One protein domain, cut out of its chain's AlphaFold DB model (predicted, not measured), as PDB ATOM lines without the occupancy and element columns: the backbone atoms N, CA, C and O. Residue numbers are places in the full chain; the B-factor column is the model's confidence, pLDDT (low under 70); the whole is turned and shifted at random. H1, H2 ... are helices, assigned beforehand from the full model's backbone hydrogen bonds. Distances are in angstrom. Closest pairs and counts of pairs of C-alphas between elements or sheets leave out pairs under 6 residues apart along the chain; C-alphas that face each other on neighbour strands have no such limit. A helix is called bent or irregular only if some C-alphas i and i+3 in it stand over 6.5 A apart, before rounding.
ATOM      1  N   ALA A   2     167.507 139.195 190.190       67.00
ATOM      2  CA  ALA A   2     167.881 140.608 189.985       67.00
ATOM      3  C   ALA A   2     166.897 141.407 189.096       67.00
ATOM      4  O   ALA A   2     166.465 142.498 189.459       67.00
ATOM      5  N   GLU A   3     166.452 140.815 187.980       65.12
ATOM      6  CA  GLU A   3     165.508 141.411 187.013       65.12
ATOM      7  C   GLU A   3     164.214 141.946 187.661       65.12
ATOM      8  O   GLU A   3     163.783 143.069 187.403       65.12
ATOM      9  N   GLY A   4     163.608 141.153 188.551       73.69
ATOM     10  CA  GLY A   4     162.372 141.526 189.240       73.69
ATOM     11  C   GLY A   4     162.576 142.625 190.284       73.69
ATOM     12  O   GLY A   4     161.664 143.414 190.519       73.69
ATOM     13  N   ARG A   5     163.777 142.715 190.871       78.56
ATOM     14  CA  ARG A   5     164.130 143.720 191.884       78.56
ATOM     15  C   ARG A   5     164.420 145.093 191.272       78.56
ATOM     16  O   ARG A   5     164.071 146.097 191.883       78.56
ATOM     17  N   ARG A   6     164.957 145.156 190.044       84.75
ATOM     18  CA  ARG A   6     165.168 146.422 189.305       84.75
ATOM     19  C   ARG A   6     163.919 146.966 188.604       84.75
ATOM     20  O   ARG A   6     163.854 148.157 188.302       84.75
ATOM     21  N   LEU A   7     162.913 146.122 188.357       82.81
ATOM     22  CA  LEU A   7     161.696 146.488 187.623       82.81
ATOM     23  C   LEU A   7     160.953 147.725 188.179       82.81
ATOM     24  O   LEU A   7     160.505 148.537 187.369       82.81
ATOM     25  N   PRO A   8     160.816 147.932 189.505       83.62
ATOM     26  CA  PRO A   8     160.182 149.137 190.043       83.62
ATOM     27  C   PRO A   8     160.914 150.425 189.650       83.62
ATOM     28  O   PRO A   8     160.273 151.394 189.251       83.62
ATOM     29  N   VAL A   9     162.251 150.422 189.683       84.31
ATOM     30  CA  VAL A   9     163.067 151.580 189.285       84.31
ATOM     31  C   VAL A   9     162.986 151.807 187.777       84.31
ATOM     32  O   VAL A   9     162.786 152.940 187.344       84.31
ATOM     33  N   LEU A  10     163.006 150.736 186.972       86.12
ATOM     34  CA  LEU A  10     162.779 150.813 185.521       86.12
ATOM     35  C   LEU A  10     161.400 151.413 185.170       86.12
ATOM     36  O   LEU A  10     161.277 152.205 184.238       86.12
ATOM     37  N   LYS A  11     160.351 151.087 185.936       85.62
ATOM     38  CA  LYS A  11     159.016 151.683 185.749       85.62
ATOM     39  C   LYS A  11     158.984 153.172 186.091       85.62
ATOM     40  O   LYS A  11     158.272 153.918 185.426       85.62
ATOM     41  N   LEU A  12     159.747 153.602 187.094       86.12
ATOM     42  CA  LEU A  12     159.837 155.010 187.481       86.12
ATOM     43  C   LEU A  12     160.657 155.847 186.490       86.12
ATOM     44  O   LEU A  12     160.343 157.022 186.316       86.12
ATOM     45  N   MET A  13     161.666 155.267 185.828       86.50
ATOM     46  CA  MET A  13     162.473 155.982 184.825       86.50
ATOM     47  C   MET A  13     161.827 156.032 183.436       86.50
ATOM     48  O   MET A  13     162.109 156.952 182.674       86.50
ATOM     49  N   ALA A  14     160.974 155.064 183.080       86.31
ATOM     50  CA  ALA A  14     160.418 154.960 181.729       86.31
ATOM     51  C   ALA A  14     159.731 156.256 181.235       86.31
ATOM     52  O   ALA A  14     159.987 156.654 180.097       86.31
ATOM     53  N   PRO A  15     158.940 156.983 182.054       87.44
ATOM     54  CA  PRO A  15     158.362 158.263 181.643       87.44
ATOM     55  C   PRO A  15     159.397 159.376 181.429       87.44
ATOM     56  O   PRO A  15     159.166 160.271 180.619       87.44
ATOM     57  N   ALA A  16     160.519 159.355 182.157       86.19
ATOM     58  CA  ALA A  16     161.609 160.310 181.960       86.19
ATOM     59  C   ALA A  16     162.330 160.037 180.634       86.19
ATOM     60  O   ALA A  16     162.576 160.968 179.868       86.19
ATOM     61  N   LEU A  17     162.558 158.759 180.321       87.06
ATOM     62  CA  LEU A  17     163.203 158.327 179.083       87.06
ATOM     63  C   LEU A  17     162.359 158.558 177.836       87.06
ATOM     64  O   LEU A  17     162.890 158.962 176.808       87.06
ATOM     65  N   ALA A  18     161.042 158.370 177.933       86.62
ATOM     66  CA  ALA A  18     160.117 158.561 176.816       86.62
ATOM     67  C   ALA A  18     160.111 159.995 176.249       86.62
ATOM     68  O   ALA A  18     159.619 160.219 175.146       86.62
ATOM     69  N   LYS A  19     160.651 160.975 176.988       86.56
ATOM     70  CA  LYS A  19     160.790 162.366 176.531       86.56
ATOM     71  C   LYS A  19     161.898 162.542 175.494       86.56
ATOM     72  O   LYS A  19     161.895 163.534 174.769       86.56
ATOM     73  N   PHE A  20     162.842 161.608 175.428       86.19
ATOM     74  CA  PHE A  20     163.981 161.679 174.528       86.19
ATOM     75  C   PHE A  20     163.714 160.859 173.272       86.19
ATOM     76  O   PHE A  20     163.336 159.691 173.331       86.19
ATOM     77  N   GLN A  21     163.956 161.475 172.117       83.06
ATOM     78  CA  GLN A  21     164.016 160.745 170.856       83.06
ATOM     79  C   GLN A  21     165.310 159.920 170.802       83.06
ATOM     80  O   GLN A  21     166.336 160.396 171.307       83.06
ATOM     81  N   PRO A  22     165.300 158.726 170.176       84.50
ATOM     82  CA  PRO A  22     166.512 157.948 169.953       84.50
ATOM     83  C   PRO A  22     167.587 158.780 169.253       84.50
ATOM     84  O   PRO A  22     167.304 159.524 168.311       84.50
ATOM     85  N   TYR A  23     168.829 158.659 169.705       85.75
ATOM     86  CA  TYR A  23     169.934 159.444 169.176       85.75
ATOM     87  C   TYR A  23     170.297 159.044 167.747       85.75
ATOM     88  O   TYR A  23     170.769 157.942 167.513       85.75
ATOM     89  N   ILE A  24     170.136 159.944 166.783       84.19
ATOM     90  CA  ILE A  24     170.493 159.741 165.369       84.19
ATOM     91  C   ILE A  24     171.621 160.675 164.904       84.19
ATOM     92  O   ILE A  24     171.964 160.686 163.722       84.19
ATOM     93  N   GLY A  25     172.232 161.424 165.828       81.38
ATOM     94  CA  GLY A  25     173.257 162.428 165.528       81.38
ATOM     95  C   GLY A  25     172.755 163.870 165.580       81.38
ATOM     96  O   GLY A  25     173.353 164.730 164.943       81.38
ATOM     97  N   GLN A  26     171.661 164.129 166.300       83.00
ATOM     98  CA  GLN A  26     171.059 165.461 166.414       83.00
ATOM     99  C   GLN A  26     171.913 166.475 167.196       83.00
ATOM    100  O   GLN A  26     171.760 167.673 166.997       83.00
ATOM    101  N   GLU A  27     172.801 166.010 168.073       86.81
ATOM    102  CA  GLU A  27     173.690 166.835 168.903       86.81
ATOM    103  C   GLU A  27     174.978 166.053 169.240       86.81
ATOM    104  O   GLU A  27     175.075 164.875 168.865       86.81
ATOM    105  N   PRO A  28     176.002 166.648 169.878       85.75
ATOM    106  CA  PRO A  28     177.163 165.896 170.352       85.75
ATOM    107  C   PRO A  28     176.738 164.724 171.260       85.75
ATOM    108  O   PRO A  28     175.852 164.904 172.098       85.75
ATOM    109  N   PRO A  29     177.321 163.517 171.106       82.00
ATOM    110  CA  PRO A  29     176.917 162.347 171.888       82.00
ATOM    111  C   PRO A  29     176.993 162.577 173.398       82.00
ATOM    112  O   PRO A  29     176.090 162.161 174.116       82.00
ATOM    113  N   ASP A  30     178.041 163.261 173.857       86.81
ATOM    114  CA  ASP A  30     178.268 163.523 175.279       86.81
ATOM    115  C   ASP A  30     177.165 164.421 175.859       86.81
ATOM    116  O   ASP A  30     176.598 164.094 176.900       86.81
ATOM    117  N   ASP A  31     176.774 165.475 175.135       89.25
ATOM    118  CA  ASP A  31     175.696 166.387 175.540       89.25
ATOM    119  C   ASP A  31     174.333 165.679 175.591       89.25
ATOM    120  O   ASP A  31     173.535 165.914 176.502       89.25
ATOM    121  N   TYR A  32     174.052 164.793 174.627       89.94
ATOM    122  CA  TYR A  32     172.830 163.981 174.631       89.94
ATOM    123  C   TYR A  32     172.806 163.021 175.824       89.94
ATOM    124  O   TYR A  32     171.804 162.932 176.539       89.94
ATOM    125  N   LEU A  33     173.910 162.300 176.046       88.94
ATOM    126  CA  LEU A  33     174.026 161.333 177.133       88.94
ATOM    127  C   LEU A  33     173.904 162.014 178.495       88.94
ATOM    128  O   LEU A  33     173.194 161.485 179.350       88.94
ATOM    129  N   ASP A  34     174.506 163.189 178.684       91.81
ATOM    130  CA  ASP A  34     174.374 163.944 179.931       91.81
ATOM    131  C   ASP A  34     172.912 164.333 180.185       91.81
ATOM    132  O   ASP A  34     172.375 164.042 181.249       91.81
ATOM    133  N   LYS A  35     172.187 164.853 179.184       90.81
ATOM    134  CA  LYS A  35     170.750 165.170 179.332       90.81
ATOM    135  C   LYS A  35     169.908 163.951 179.714       90.81
ATOM    136  O   LYS A  35     169.012 164.065 180.556       90.81
ATOM    137  N   VAL A  36     170.182 162.791 179.115       89.62
ATOM    138  CA  VAL A  36     169.503 161.533 179.459       89.62
ATOM    139  C   VAL A  36     169.841 161.116 180.892       89.62
ATOM    140  O   VAL A  36     168.932 160.769 181.646       89.62
ATOM    141  N   ILE A  37     171.108 161.212 181.302       91.19
ATOM    142  CA  ILE A  37     171.550 160.888 182.666       91.19
ATOM    143  C   ILE A  37     170.903 161.822 183.696       91.19
ATOM    144  O   ILE A  37     170.376 161.363 184.709       91.19
ATOM    145  N   GLN A  38     170.861 163.125 183.423       88.81
ATOM    146  CA  GLN A  38     170.209 164.099 184.298       88.81
ATOM    147  C   GLN A  38     168.705 163.830 184.443       88.81
ATOM    148  O   GLN A  38     168.119 164.088 185.496       88.81
ATOM    149  N   SER A  39     168.062 163.261 183.417       87.81
ATOM    150  CA  SER A  39     166.616 163.029 183.421       87.81
ATOM    151  C   SER A  39     166.133 162.042 184.484       87.81
ATOM    152  O   SER A  39     164.977 162.131 184.894       87.81
ATOM    153  N   TRP A  40     166.997 161.142 184.961       85.56
ATOM    154  CA  TRP A  40     166.689 160.182 186.025       85.56
ATOM    155  C   TRP A  40     167.490 160.423 187.311       85.56
ATOM    156  O   TRP A  40     167.449 159.585 188.207       85.56
ATOM    157  N   ALA A  41     168.179 161.562 187.451       86.69
ATOM    158  CA  ALA A  41     168.964 161.888 188.648       86.69
ATOM    159  C   ALA A  41     168.115 161.907 189.937       86.69
ATOM    160  O   ALA A  41     168.588 161.564 191.016       86.69
ATOM    161  N   TYR A  42     166.819 162.223 189.833       85.94
ATOM    162  CA  TYR A  42     165.882 162.155 190.963       85.94
ATOM    163  C   TYR A  42     165.663 160.724 191.499       85.94
ATOM    164  O   TYR A  42     165.124 160.557 192.592       85.94
ATOM    165  N   LEU A  43     166.065 159.693 190.746       85.81
ATOM    166  CA  LEU A  43     166.004 158.284 191.140       85.81
ATOM    167  C   LEU A  43     167.311 157.776 191.757       85.81
ATOM    168  O   LEU A  43     167.346 156.614 192.161       85.81
ATOM    169  N   GLU A  44     168.351 158.612 191.877       83.56
ATOM    170  CA  GLU A  44     169.671 158.198 192.371       83.56
ATOM    171  C   GLU A  44     169.567 157.483 193.724       83.56
ATOM    172  O   GLU A  44     170.093 156.391 193.886       83.56
ATOM    173  N   GLY A  45     168.755 157.999 194.655       82.75
ATOM    174  CA  GLY A  45     168.535 157.350 195.952       82.75
ATOM    175  C   GLY A  45     167.954 155.930 195.853       82.75
ATOM    176  O   GLY A  45     168.344 155.051 196.617       82.75
ATOM    177  N   HIS A  46     167.064 155.668 194.891       80.88
ATOM    178  CA  HIS A  46     166.541 154.319 194.650       80.88
ATOM    179  C   HIS A  46     167.582 153.413 193.981       80.88
ATOM    180  O   HIS A  46     167.668 152.230 194.315       80.88
ATOM    181  N   ILE A  47     168.374 153.966 193.062       83.06
ATOM    182  CA  ILE A  47     169.450 153.266 192.355       83.06
ATOM    183  C   ILE A  47     170.549 152.837 193.336       83.06
ATOM    184  O   ILE A  47     170.879 151.654 193.393       83.06
ATOM    185  N   THR A  48     171.032 153.749 194.180       80.00
ATOM    186  CA  THR A  48     172.085 153.484 195.170       80.00
ATOM    187  C   THR A  48     171.670 152.417 196.189       80.00
ATOM    188  O   THR A  48     172.489 151.603 196.615       80.00
ATOM    189  N   VAL A  49     170.387 152.362 196.572       79.69
ATOM    190  CA  VAL A  49     169.868 151.292 197.446       79.69
ATOM    191  C   VAL A  49     169.949 149.928 196.754       79.69
ATOM    192  O   VAL A  49     170.326 148.945 197.389       79.69
ATOM    193  N   LEU A  50     169.640 149.846 195.459       76.50
ATOM    194  CA  LEU A  50     169.774 148.610 194.679       76.50
ATOM    195  C   LEU A  50     171.237 148.205 194.457       76.50
ATOM    196  O   LEU A  50     171.546 147.016 194.530       76.50
ATOM    197  N   GLU A  51     172.133 149.168 194.245       75.38
ATOM    198  CA  GLU A  51     173.575 148.931 194.120       75.38
ATOM    199  C   GLU A  51     174.172 148.376 195.422       75.38
ATOM    200  O   GLU A  51     174.806 147.318 195.408       75.38
ATOM    201  N   ASN A  52     173.907 149.045 196.550       74.75
ATOM    202  CA  ASN A  52     174.551 148.757 197.833       74.75
ATOM    203  C   ASN A  52     173.899 147.601 198.602       74.75
ATOM    204  O   ASN A  52     174.605 146.796 199.205       74.75
ATOM    205  N   ALA A  53     172.565 147.504 198.609       70.69
ATOM    206  CA  ALA A  53     171.869 146.491 199.407       70.69
ATOM    207  C   ALA A  53     171.766 145.129 198.702       70.69
ATOM    208  O   ALA A  53     171.556 144.119 199.369       70.69
ATOM    209  N   ASN A  54     171.889 145.083 197.368       65.12
ATOM    210  CA  ASN A  54     171.598 143.879 196.583       65.12
ATOM    211  C   ASN A  54     172.731 143.431 195.638       65.12
ATOM    212  O   ASN A  54     172.458 142.695 194.694       65.12
ATOM    213  N   ALA A  55     173.987 143.805 195.918       62.47
ATOM    214  CA  ALA A  55     175.185 143.361 195.190       62.47
ATOM    215  C   ALA A  55     175.070 143.495 193.653       62.47
ATOM    216  O   ALA A  55     175.215 142.516 192.922       62.47
ATOM    217  N   GLY A  56     174.822 144.717 193.167       65.19
ATOM    218  CA  GLY A  56     174.913 145.025 191.732       65.19
ATOM    219  C   GLY A  56     173.636 144.813 190.911       65.19
ATOM    220  O   GLY A  56     173.701 144.760 189.686       65.19
ATOM    221  N   ASP A  57     172.458 144.744 191.540       77.38
ATOM    222  CA  ASP A  57     171.170 144.629 190.828       77.38
ATOM    223  C   ASP A  57     170.883 145.811 189.866       77.38
ATOM    224  O   ASP A  57     170.097 145.671 188.921       77.38
ATOM    225  N   PHE A  58     171.511 146.970 190.101       80.75
ATOM    226  CA  PHE A  58     171.469 148.148 189.228       80.75
ATOM    227  C   PHE A  58     172.867 148.762 189.052       80.75
ATOM    228  O   PHE A  58     173.090 149.928 189.339       80.75
ATOM    229  N   ASP A  59     173.835 147.954 188.630       81.56
ATOM    230  CA  ASP A  59     175.219 148.392 188.444       81.56
ATOM    231  C   ASP A  59     175.445 149.273 187.191       81.56
ATOM    232  O   ASP A  59     174.541 149.572 186.395       81.56
ATOM    233  N   ASN A  60     176.706 149.660 186.977       83.88
ATOM    234  CA  ASN A  60     177.129 150.409 185.794       83.88
ATOM    235  C   ASN A  60     176.799 149.687 184.475       83.88
ATOM    236  O   ASN A  60     176.541 150.354 183.476       83.88
ATOM    237  N   ALA A  61     176.754 148.349 184.445       82.62
ATOM    238  CA  ALA A  61     176.407 147.611 183.234       82.62
ATOM    239  C   ALA A  61     174.927 147.803 182.870       82.62
ATOM    240  O   ALA A  61     174.597 147.999 181.697       82.62
ATOM    241  N   VAL A  62     174.029 147.818 183.860       83.94
ATOM    242  CA  VAL A  62     172.610 148.143 183.644       83.94
ATOM    243  C   VAL A  62     172.453 149.577 183.137       83.94
ATOM    244  O   VAL A  62     171.776 149.789 182.128       83.94
ATOM    245  N   LYS A  63     173.136 150.544 183.763       84.94
ATOM    246  CA  LYS A  63     173.143 151.956 183.332       84.94
ATOM    247  C   LYS A  63     173.614 152.101 181.878       84.94
ATOM    248  O   LYS A  63     172.935 152.731 181.065       84.94
ATOM    249  N   CYS A  64     174.717 151.446 181.515       84.19
ATOM    250  CA  CYS A  64     175.234 151.437 180.148       84.19
ATOM    251  C   CYS A  64     174.256 150.813 179.146       84.19
ATOM    252  O   CYS A  64     174.115 151.331 178.042       84.19
ATOM    253  N   ASN A  65     173.561 149.730 179.503       83.12
ATOM    254  CA  ASN A  65     172.577 149.106 178.615       83.12
ATOM    255  C   ASN A  65     171.380 150.024 178.342       83.12
ATOM    256  O   ASN A  65     170.914 150.092 177.204       83.12
ATOM    257  N   ILE A  66     170.915 150.764 179.352       86.38
ATOM    258  CA  ILE A  66     169.837 151.741 179.180       86.38
ATOM    259  C   ILE A  66     170.302 152.873 178.255       86.38
ATOM    260  O   ILE A  66     169.634 153.158 177.265       86.38
ATOM    261  N   LEU A  67     171.482 153.451 178.494       86.94
ATOM    262  CA  LEU A  67     172.051 154.481 177.614       86.94
ATOM    263  C   LEU A  67     172.232 153.972 176.180       86.94
ATOM    264  O   LEU A  67     171.855 154.646 175.226       86.94
ATOM    265  N   LYS A  68     172.719 152.741 176.014       81.94
ATOM    266  CA  LYS A  68     172.867 152.094 174.705       81.94
ATOM    267  C   LYS A  68     171.527 151.919 173.988       81.94
ATOM    268  O   LYS A  68     171.492 152.035 172.770       81.94
ATOM    269  N   SER A  69     170.435 151.671 174.714       82.56
ATOM    270  CA  SER A  69     169.088 151.594 174.126       82.56
ATOM    271  C   SER A  69     168.564 152.948 173.628       82.56
ATOM    272  O   SER A  69     167.745 152.982 172.715       82.56
ATOM    273  N   MET A  70     169.085 154.052 174.175       83.19
ATOM    274  CA  MET A  70     168.795 155.416 173.720       83.19
ATOM    275  C   MET A  70     169.641 155.819 172.503       83.19
ATOM    276  O   MET A  70     169.285 156.751 171.781       83.19
ATOM    277  N   MET A  71     170.740 155.105 172.234       82.44
ATOM    278  CA  MET A  71     171.563 155.303 171.041       82.44
ATOM    279  C   MET A  71     170.883 154.673 169.816       82.44
ATOM    280  O   MET A  71     170.650 153.468 169.767       82.44
ATOM    281  N   GLY A  72     170.574 155.484 168.805       70.44
ATOM    282  CA  GLY A  72     169.958 155.071 167.543       70.44
ATOM    283  C   GLY A  72     170.866 155.294 166.323       70.44
ATOM    284  O   GLY A  72     172.063 155.584 166.424       70.44
ATOM    285  N   GLY A  73     170.299 155.139 165.124       67.69
ATOM    286  CA  GLY A  73     170.998 155.412 163.863       67.69
ATOM    287  C   GLY A  73     172.289 154.601 163.698       67.69
ATOM    288  O   GLY A  73     172.288 153.380 163.825       67.69
ATOM    289  N   LYS A  74     173.410 155.283 163.431       58.38
ATOM    290  CA  LYS A  74     174.742 154.661 163.273       58.38
ATOM    291  C   LYS A  74     175.335 154.089 164.571       58.38
ATOM    292  O   LYS A  74     176.316 153.356 164.504       58.38
ATOM    293  N   TYR A  75     174.753 154.438 165.719       60.78
ATOM    294  CA  TYR A  75     175.173 153.994 167.052       60.78
ATOM    295  C   TYR A  75     174.191 153.020 167.697       60.78
ATOM    296  O   TYR A  75     174.478 152.513 168.784       60.78
ATOM    297  N   ALA A  76     173.059 152.737 167.039       55.53
ATOM    298  CA  ALA A  76     172.228 151.607 167.415       55.53
ATOM    299  C   ALA A  76     173.134 150.373 167.519       55.53
ATOM    300  O   ALA A  76     174.058 150.239 166.704       55.53
TER     301      ALA A  76
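Overview. This is residues 2 to 76 of the 351 residues of an uncharacterized protein of Rhizophagus clarus (UniProt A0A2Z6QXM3). H2 and H3 meet at a corner like the two arms of an L. H1, kinked near residue 9, runs alongside H3 the other way, and H4 lies over the open side of the L without touching any helix. The printed part has 75 residues with four named helices, in the order H1, H2, H3, H4, and no named strand; the class is all helix. The whole is compact, with a radius of gyration of the C-alphas of 12.8 A, yet elongated in outline, with spans of 38 by 20 by 18 A.

Arrangement. H1, residues 2 to 17, has a kink of 51 degrees near residue 9 and is irregular, but only just: C-alphas 5 and 8 are 7.0 A apart. With residues 16 to 17 alone it only just touches H2, residues 29 to 39, with 3 pairs of C-alphas within 8 A. The closest are those of Ala 16 and Ser 39, 5.9 A apart, and the two lines are about perpendicular, at 76 degrees. H3, residues 41 to 53, meets H2 only through their link; it is irregular, with C-alphas 42 and 45 7.4 A apart. H1 and H3 touch at a shallow tilt of 7 degrees, opposite ways, with both lines rough; their closest C-alphas are those of Val 9 and His 46, 7.0 A apart. H4, residues 60 to 70, is apart from H3. H2 and H4 are close but not clearly touching, their closest C-alphas being those of Leu 33 and Leu 67, 7.1 A apart. Their lines are only just about perpendicular, at 70.5 degrees. H1 and H4 are near each other, with 5 pairs of C-alphas within 10 A. In H2 and H4 every O i to N i+4 pair is within hydrogen-bond range; in H1 8 of 12 pairs are, and in H3 7 of 9.

Along the chain. H1 begins at C-alpha 2, (167.881, 140.608, 189.985), and measures 21.3 A from first to last C-alpha. H2 measures 15.5 A and H3 19.0 A, ending at C-alpha 53, (171.869, 146.491, 199.407). H4 measures 15.5 A and ends at C-alpha 70, (168.795, 155.416, 173.720).

Size, cuts and confidence. The two C-alphas farthest apart are those of Gln 26 and Ala 53, 38.1 A. The link from H1 to H2, 11 residues, is long; H2 to H3 is tight, and H3 to H4 is short. The printed part has no cut. Its mean pLDDT is 81.4, and residues 2 to 3, 54 to 56 and 73 to 76 are under 70.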